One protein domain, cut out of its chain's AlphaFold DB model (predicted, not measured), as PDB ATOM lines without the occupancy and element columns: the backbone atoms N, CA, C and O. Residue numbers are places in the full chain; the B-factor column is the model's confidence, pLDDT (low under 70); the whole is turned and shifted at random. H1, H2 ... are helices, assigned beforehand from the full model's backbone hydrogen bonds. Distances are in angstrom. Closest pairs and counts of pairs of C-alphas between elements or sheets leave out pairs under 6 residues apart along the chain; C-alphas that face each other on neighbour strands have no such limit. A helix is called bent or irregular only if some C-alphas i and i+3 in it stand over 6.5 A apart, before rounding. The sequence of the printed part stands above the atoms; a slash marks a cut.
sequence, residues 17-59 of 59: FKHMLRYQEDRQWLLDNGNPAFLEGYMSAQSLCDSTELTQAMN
ATOM      1  N   PHE A  17      -6.756 -39.519 -10.543       92.00
ATOM      2  CA  PHE A  17      -6.445 -39.006  -9.212       92.00
ATOM      3  C   PHE A  17      -4.939 -38.773  -9.031       92.00
ATOM      4  O   PHE A  17      -4.524 -37.679  -8.666       92.00
ATOM      5  N   LYS A  18      -4.102 -39.747  -9.414       91.88
ATOM      6  CA  LYS A  18      -2.641 -39.582  -9.408       91.88
ATOM      7  C   LYS A  18      -2.180 -38.427 -10.304       91.88
ATOM      8  O   LYS A  18      -1.251 -37.716  -9.940       91.88
ATOM      9  N   HIS A  19      -2.822 -38.215 -11.458       92.94
ATOM     10  CA  HIS A  19      -2.514 -37.069 -12.329       92.94
ATOM     11  C   HIS A  19      -2.862 -35.728 -11.690       92.94
ATOM     12  O   HIS A  19      -2.085 -34.797 -11.847       92.94
ATOM     13  N   MET A  20      -3.970 -35.627 -10.953       90.62
ATOM     14  CA  MET A  20      -4.331 -34.393 -10.240       90.62
ATOM     15  C   MET A  20      -3.296 -34.000  -9.179       90.62
ATOM     16  O   MET A  20      -3.140 -32.827  -8.882       90.62
ATOM     17  N   LEU A  21      -2.577 -34.978  -8.626       89.81
ATOM     18  CA  LEU A  21      -1.553 -34.775  -7.595       89.81
ATOM     19  C   LEU A  21      -0.121 -34.869  -8.145       89.81
ATOM     20  O   LEU A  21       0.837 -35.004  -7.374       89.81
ATOM     21  N   ARG A  22       0.022 -34.877  -9.477       91.75
ATOM     22  CA  ARG A  22       1.306 -35.039 -10.169       91.75
ATOM     23  C   ARG A  22       2.165 -33.787 -10.068       91.75
ATOM     24  O   ARG A  22       3.377 -33.914  -9.924       91.75
ATOM     25  N   TYR A  23       1.551 -32.618 -10.215       91.56
ATOM     26  CA  TYR A  23       2.243 -31.338 -10.148       91.56
ATOM     27  C   TYR A  23       2.297 -30.862  -8.704       91.56
ATOM     28  O   TYR A  23       1.357 -31.077  -7.936       91.56
ATOM     29  N   GLN A  24       3.427 -30.273  -8.323       88.00
ATOM     30  CA  GLN A  24       3.666 -29.872  -6.944       88.00
ATOM     31  C   GLN A  24       2.701 -28.758  -6.538       88.00
ATOM     32  O   GLN A  24       2.145 -28.809  -5.451       88.00
ATOM     33  N   GLU A  25       2.441 -27.818  -7.436       89.69
ATOM     34  CA  GLU A  25       1.538 -26.688  -7.244       89.69
ATOM     35  C   GLU A  25       0.095 -27.159  -7.041       89.69
ATOM     36  O   GLU A  25      -0.556 -26.757  -6.079       89.69
ATOM     37  N   ASP A  26      -0.382 -28.075  -7.890       89.12
ATOM     38  CA  ASP A  26      -1.717 -28.669  -7.758       89.12
ATOM     39  C   ASP A  26      -1.826 -29.473  -6.463       89.12
ATOM     40  O   ASP A  26      -2.810 -29.365  -5.737       89.12
ATOM     41  N   ARG A  27      -0.790 -30.254  -6.133       88.56
ATOM     42  CA  ARG A  27      -0.722 -30.992  -4.870       88.56
ATOM     43  C   ARG A  27      -0.791 -30.036  -3.683       88.56
ATOM     44  O   ARG A  27      -1.509 -30.328  -2.733       88.56
ATOM     45  N   GLN A  28      -0.088 -28.906  -3.742       87.94
ATOM     46  CA  GLN A  28      -0.107 -27.913  -2.678       87.94
ATOM     47  C   GLN A  28      -1.473 -27.256  -2.529       87.94
ATOM     48  O   GLN A  28      -2.036 -27.200  -1.439       87.94
ATOM     49  N   TRP A  29      -2.050 -26.836  -3.648       87.62
ATOM     50  CA  TRP A  29      -3.372 -26.236  -3.681       87.62
ATOM     51  C   TRP A  29      -4.466 -27.191  -3.178       87.62
ATOM     52  O   TRP A  29      -5.368 -26.770  -2.455       87.62
ATOM     53  N   LEU A  30      -4.368 -28.479  -3.522       87.62
ATOM     54  CA  LEU A  30      -5.350 -29.499  -3.154       87.62
ATOM     55  C   LEU A  30      -5.164 -30.055  -1.735       87.62
ATOM     56  O   LEU A  30      -6.158 -30.476  -1.145       87.62
ATOM     57  N   LEU A  31      -3.931 -30.111  -1.206       83.81
ATOM     58  CA  LEU A  31      -3.610 -30.850   0.028       83.81
ATOM     59  C   LEU A  31      -2.865 -30.049   1.116       83.81
ATOM     60  O   LEU A  31      -2.979 -30.399   2.287       83.81
ATOM     61  N   ASP A  32      -2.082 -29.024   0.774       72.38
ATOM     62  CA  ASP A  32      -1.020 -28.481   1.655       72.38
ATOM     63  C   ASP A  32      -1.511 -27.373   2.603       72.38
ATOM     64  O   ASP A  32      -0.893 -27.103   3.627       72.38
ATOM     65  N   ASN A  33      -2.700 -26.807   2.374       69.12
ATOM     66  CA  ASN A  33      -3.290 -25.819   3.290       69.12
ATOM     67  C   ASN A  33      -3.924 -26.424   4.560       69.12
ATOM     68  O   ASN A  33      -4.682 -25.741   5.250       69.12
ATOM     69  N   GLY A  34      -3.696 -27.711   4.855       64.62
ATOM     70  CA  GLY A  34      -4.351 -28.401   5.974       64.62
ATOM     71  C   GLY A  34      -5.878 -28.454   5.841       64.62
ATOM     72  O   GLY A  34      -6.577 -28.673   6.826       64.62
ATOM     73  N   ASN A  35      -6.398 -28.223   4.631       71.50
ATOM     74  CA  ASN A  35      -7.817 -28.268   4.329       71.50
ATOM     75  C   ASN A  35      -8.153 -29.635   3.715       71.50
ATOM     76  O   ASN A  35      -7.877 -29.855   2.533       71.50
ATOM     77  N   PRO A  36      -8.765 -30.554   4.477       79.31
ATOM     78  CA  PRO A  36      -9.098 -31.876   3.974       79.31
ATOM     79  C   PRO A  36     -10.314 -31.861   3.039       79.31
ATOM     80  O   PRO A  36     -10.625 -32.902   2.472       79.31
ATOM     81  N   ALA A  37     -10.988 -30.721   2.823       86.69
ATOM     82  CA  ALA A  37     -12.260 -30.655   2.099       86.69
ATOM     83  C   ALA A  37     -12.197 -31.256   0.691       86.69
ATOM     84  O   ALA A  37     -13.150 -31.906   0.259       86.69
ATOM     85  N   PHE A  38     -11.083 -31.074  -0.028       88.38
ATOM     86  CA  PHE A  38     -10.914 -31.719  -1.327       88.38
ATOM     87  C   PHE A  38     -10.876 -33.246  -1.185       88.38
ATOM     88  O   PHE A  38     -11.621 -33.942  -1.875       88.38
ATOM     89  N   LEU A  39     -10.033 -33.768  -0.289       86.19
ATOM     90  CA  LEU A  39      -9.866 -35.206  -0.095       86.19
ATOM     91  C   LEU A  39     -11.145 -35.845   0.466       86.19
ATOM     92  O   LEU A  39     -11.609 -36.841  -0.078       86.19
ATOM     93  N   GLU A  40     -11.761 -35.243   1.482       87.06
ATOM     94  CA  GLU A  40     -13.029 -35.680   2.078       87.06
ATOM     95  C   GLU A  40     -14.167 -35.665   1.055       87.06
ATOM     96  O   GLU A  40     -14.882 -36.657   0.900       87.06
ATOM     97  N   GLY A  41     -14.300 -34.575   0.295       89.44
ATOM     98  CA  GLY A  41     -15.285 -34.468  -0.775       89.44
ATOM     99  C   GLY A  41     -15.059 -35.527  -1.853       89.44
ATOM    100  O   GLY A  41     -15.995 -36.226  -2.243       89.44
ATOM    101  N   TYR A  42     -13.809 -35.719  -2.279       89.44
ATOM    102  CA  TYR A  42     -13.448 -36.741  -3.257       89.44
ATOM    103  C   TYR A  42     -13.756 -38.159  -2.756       89.44
ATOM    104  O   TYR A  42     -14.321 -38.958  -3.503       89.44
ATOM    105  N   MET A  43     -13.426 -38.470  -1.498       85.31
ATOM    106  CA  MET A  43     -13.696 -39.769  -0.876       85.31
ATOM    107  C   MET A  43     -15.196 -40.015  -0.704       85.31
ATOM    108  O   MET A  43     -15.659 -41.109  -1.005       85.31
ATOM    109  N   SER A  44     -15.964 -39.002  -0.297       88.00
ATOM    110  CA  SER A  44     -17.420 -39.111  -0.119       88.00
ATOM    111  C   SER A  44     -18.174 -39.354  -1.434       88.00
ATOM    112  O   SER A  44     -19.166 -40.080  -1.461       88.00
ATOM    113  N   ALA A  45     -17.694 -38.780  -2.540       87.00
ATOM    114  CA  ALA A  45     -18.305 -38.912  -3.861       87.00
ATOM    115  C   ALA A  45     -17.816 -40.151  -4.637       87.00
ATOM    116  O   ALA A  45     -18.410 -40.542  -5.649       87.00
ATOM    117  N   GLN A  46     -16.711 -40.762  -4.206       83.12
ATOM    118  CA  GLN A  46     -16.145 -41.949  -4.828       83.12
ATOM    119  C   GLN A  46     -16.802 -43.219  -4.280       83.12
ATOM    120  O   GLN A  46     -16.872 -43.435  -3.081       83.12
ATOM    121  N   SER A  47     -17.211 -44.115  -5.180       83.75
ATOM    122  CA  SER A  47     -17.822 -45.403  -4.820       83.75
ATOM    123  C   SER A  47     -17.013 -46.632  -5.246       83.75
ATOM    124  O   SER A  47     -17.378 -47.750  -4.895       83.75
ATOM    125  N   LEU A  48     -15.943 -46.459  -6.037       87.75
ATOM    126  CA  LEU A  48     -15.192 -47.575  -6.637       87.75
ATOM    127  C   LEU A  48     -13.751 -47.726  -6.142       87.75
ATOM    128  O   LEU A  48     -13.194 -48.817  -6.271       87.75
ATOM    129  N   CYS A  49     -13.138 -46.650  -5.653       86.06
ATOM    130  CA  CYS A  49     -11.797 -46.674  -5.073       86.06
ATOM    131  C   CYS A  49     -11.936 -46.487  -3.569       86.06
ATOM    132  O   CYS A  49     -12.620 -45.551  -3.151       86.06
ATOM    133  N   ASP A  50     -11.314 -47.356  -2.785       84.69
ATOM    134  CA  ASP A  50     -11.302 -47.203  -1.334       84.69
ATOM    135  C   ASP A  50     -10.193 -46.241  -0.872       84.69
ATOM    136  O   ASP A  50      -9.373 -45.749  -1.657       84.69
ATOM    137  N   SER A  51     -10.188 -45.942   0.426       81.56
ATOM    138  CA  SER A  51      -9.216 -45.040   1.044       81.56
ATOM    139  C   SER A  51      -7.776 -45.542   0.937       81.56
ATOM    140  O   SER A  51      -6.857 -44.736   0.779       81.56
ATOM    141  N   THR A  52      -7.571 -46.857   0.983       85.50
ATOM    142  CA  THR A  52      -6.244 -47.478   0.914       85.50
ATOM    143  C   THR A  52      -5.646 -47.279  -0.471       85.50
ATOM    144  O   THR A  52      -4.494 -46.873  -0.604       85.50
ATOM    145  N   GLU A  53      -6.445 -47.489  -1.512       87.69
ATOM    146  CA  GLU A  53      -6.018 -47.342  -2.902       87.69
ATOM    147  C   GLU A  53      -5.739 -45.890  -3.284       87.69
ATOM    148  O   GLU A  53      -4.798 -45.614  -4.031       87.69
ATOM    149  N   LEU A  54      -6.535 -44.949  -2.768       84.12
ATOM    150  CA  LEU A  54      -6.278 -43.524  -2.965       84.12
ATOM    151  C   LEU A  54      -4.998 -43.097  -2.249       84.12
ATOM    152  O   LEU A  54      -4.169 -42.431  -2.860       84.12
ATOM    153  N   THR A  55      -4.779 -43.560  -1.017       84.88
ATOM    154  CA  THR A  55      -3.538 -43.290  -0.272       84.88
ATOM    155  C   THR A  55      -2.318 -43.855  -1.004       84.88
ATOM    156  O   THR A  55      -1.316 -43.163  -1.167       84.88
ATOM    157  N   GLN A  56      -2.407 -45.077  -1.539       85.25
ATOM    158  CA  GLN A  56      -1.345 -45.659  -2.368       85.25
ATOM    159  C   GLN A  56      -1.086 -44.859  -3.651       85.25
ATOM    160  O   GLN A  56       0.052 -44.792  -4.103       85.25
ATOM    161  N   ALA A  57      -2.114 -44.244  -4.240       83.69
ATOM    162  CA  ALA A  57      -1.968 -43.420  -5.438       83.69
ATOM    163  C   ALA A  57      -1.324 -42.042  -5.173       83.69
ATOM    164  O   ALA A  57      -0.887 -41.400  -6.132       83.69
ATOM    165  N   MET A  58      -1.267 -41.597  -3.909       78.00
ATOM    166  CA  MET A  58      -0.605 -40.351  -3.478       78.00
ATOM    167  C   MET A  58       0.913 -40.506  -3.302       78.00
ATOM    168  O   MET A  58       1.638 -39.507  -3.423       78.00
ATOM    169  N   ASN A  59       1.360 -41.743  -3.055       67.69
ATOM    170  CA  ASN A  59       2.762 -42.162  -2.996       67.69
ATOM    171  C   ASN A  59       3.339 -42.438  -4.405       67.69
ATOM    172  O   ASN A  59       4.564 -42.261  -4.556       67.69
TER     173      ASN A  59
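AT A GLANCE: This is residues 17 to 59 of the 59 residues of an uncharacterized protein of Pseudomonas syringae pv. philadelphi (UniProt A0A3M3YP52). Four short helices follow one another round a ring: H2 and H3, the longest, make a corner, H4 follows after a looped turn, and its last part comes back to the small helix H1, which closes the ring. Residues 44 to 50, of which 44 to 45 belong to H3, stick out. The printed part has 43 residues with four named helices, in the order H1, H2, H3, H4, and no named strand; the class is all helix. It is compact, with a radius of gyration of the C-alphas of 10.1 A and spans of 27 by 19 by 12 A.

IN THESE COORDINATES: H2, residues 24 to 32, is 9.9 A long and begins with C-alpha 24 at (3.666, -29.872, -6.944). It is neither bent nor irregular, but only just: C-alphas 29 and 32 are 6.2 A apart. H3, residues 37 to 45, is 11.8 A long. H4, residues 51 to 58, is 10.8 A long and ends with C-alpha 58 at (-0.605, -40.351, -3.478). H1, residues 17 to 20, is 5.2 A long and begins with C-alpha 17 at (-6.445, -39.006, -9.212).

HOW THE PARTS SIT: H2 and H3 touch only at the corner by their link, about perpendicular at 81 degrees; their closest C-alphas, of Leu 30 and Phe 38, are 6.3 A apart. H3 and H4 are close but not clearly touching, at a steep tilt of 50 degrees, opposite ways; the closest C-alphas, of Met 43 and Ser 51, are 7.2 A apart. H4 and H1 touch, the closest C-alphas being those of Ala 57 and Lys 18, 5.6 A apart. H1 and H2 are close but not clearly touching, with C-alphas 20 and 26 the closest at 6.8 A. H1 and H3 are apart, as are H2 and H4. In H2, H3 and H4 every O i to N i+4 pair is within hydrogen-bond range; H1 is too short for such a pair.

THE WHOLE: The C-alphas of Glu 25 and Ser 47 are the two farthest apart, at 27.0 A. The printed part has no cut, and its three links between helices are tight. Residues 33 to 34 and residue 59, the chain's last, have a pLDDT under 70; the mean of the printed part is 84.9.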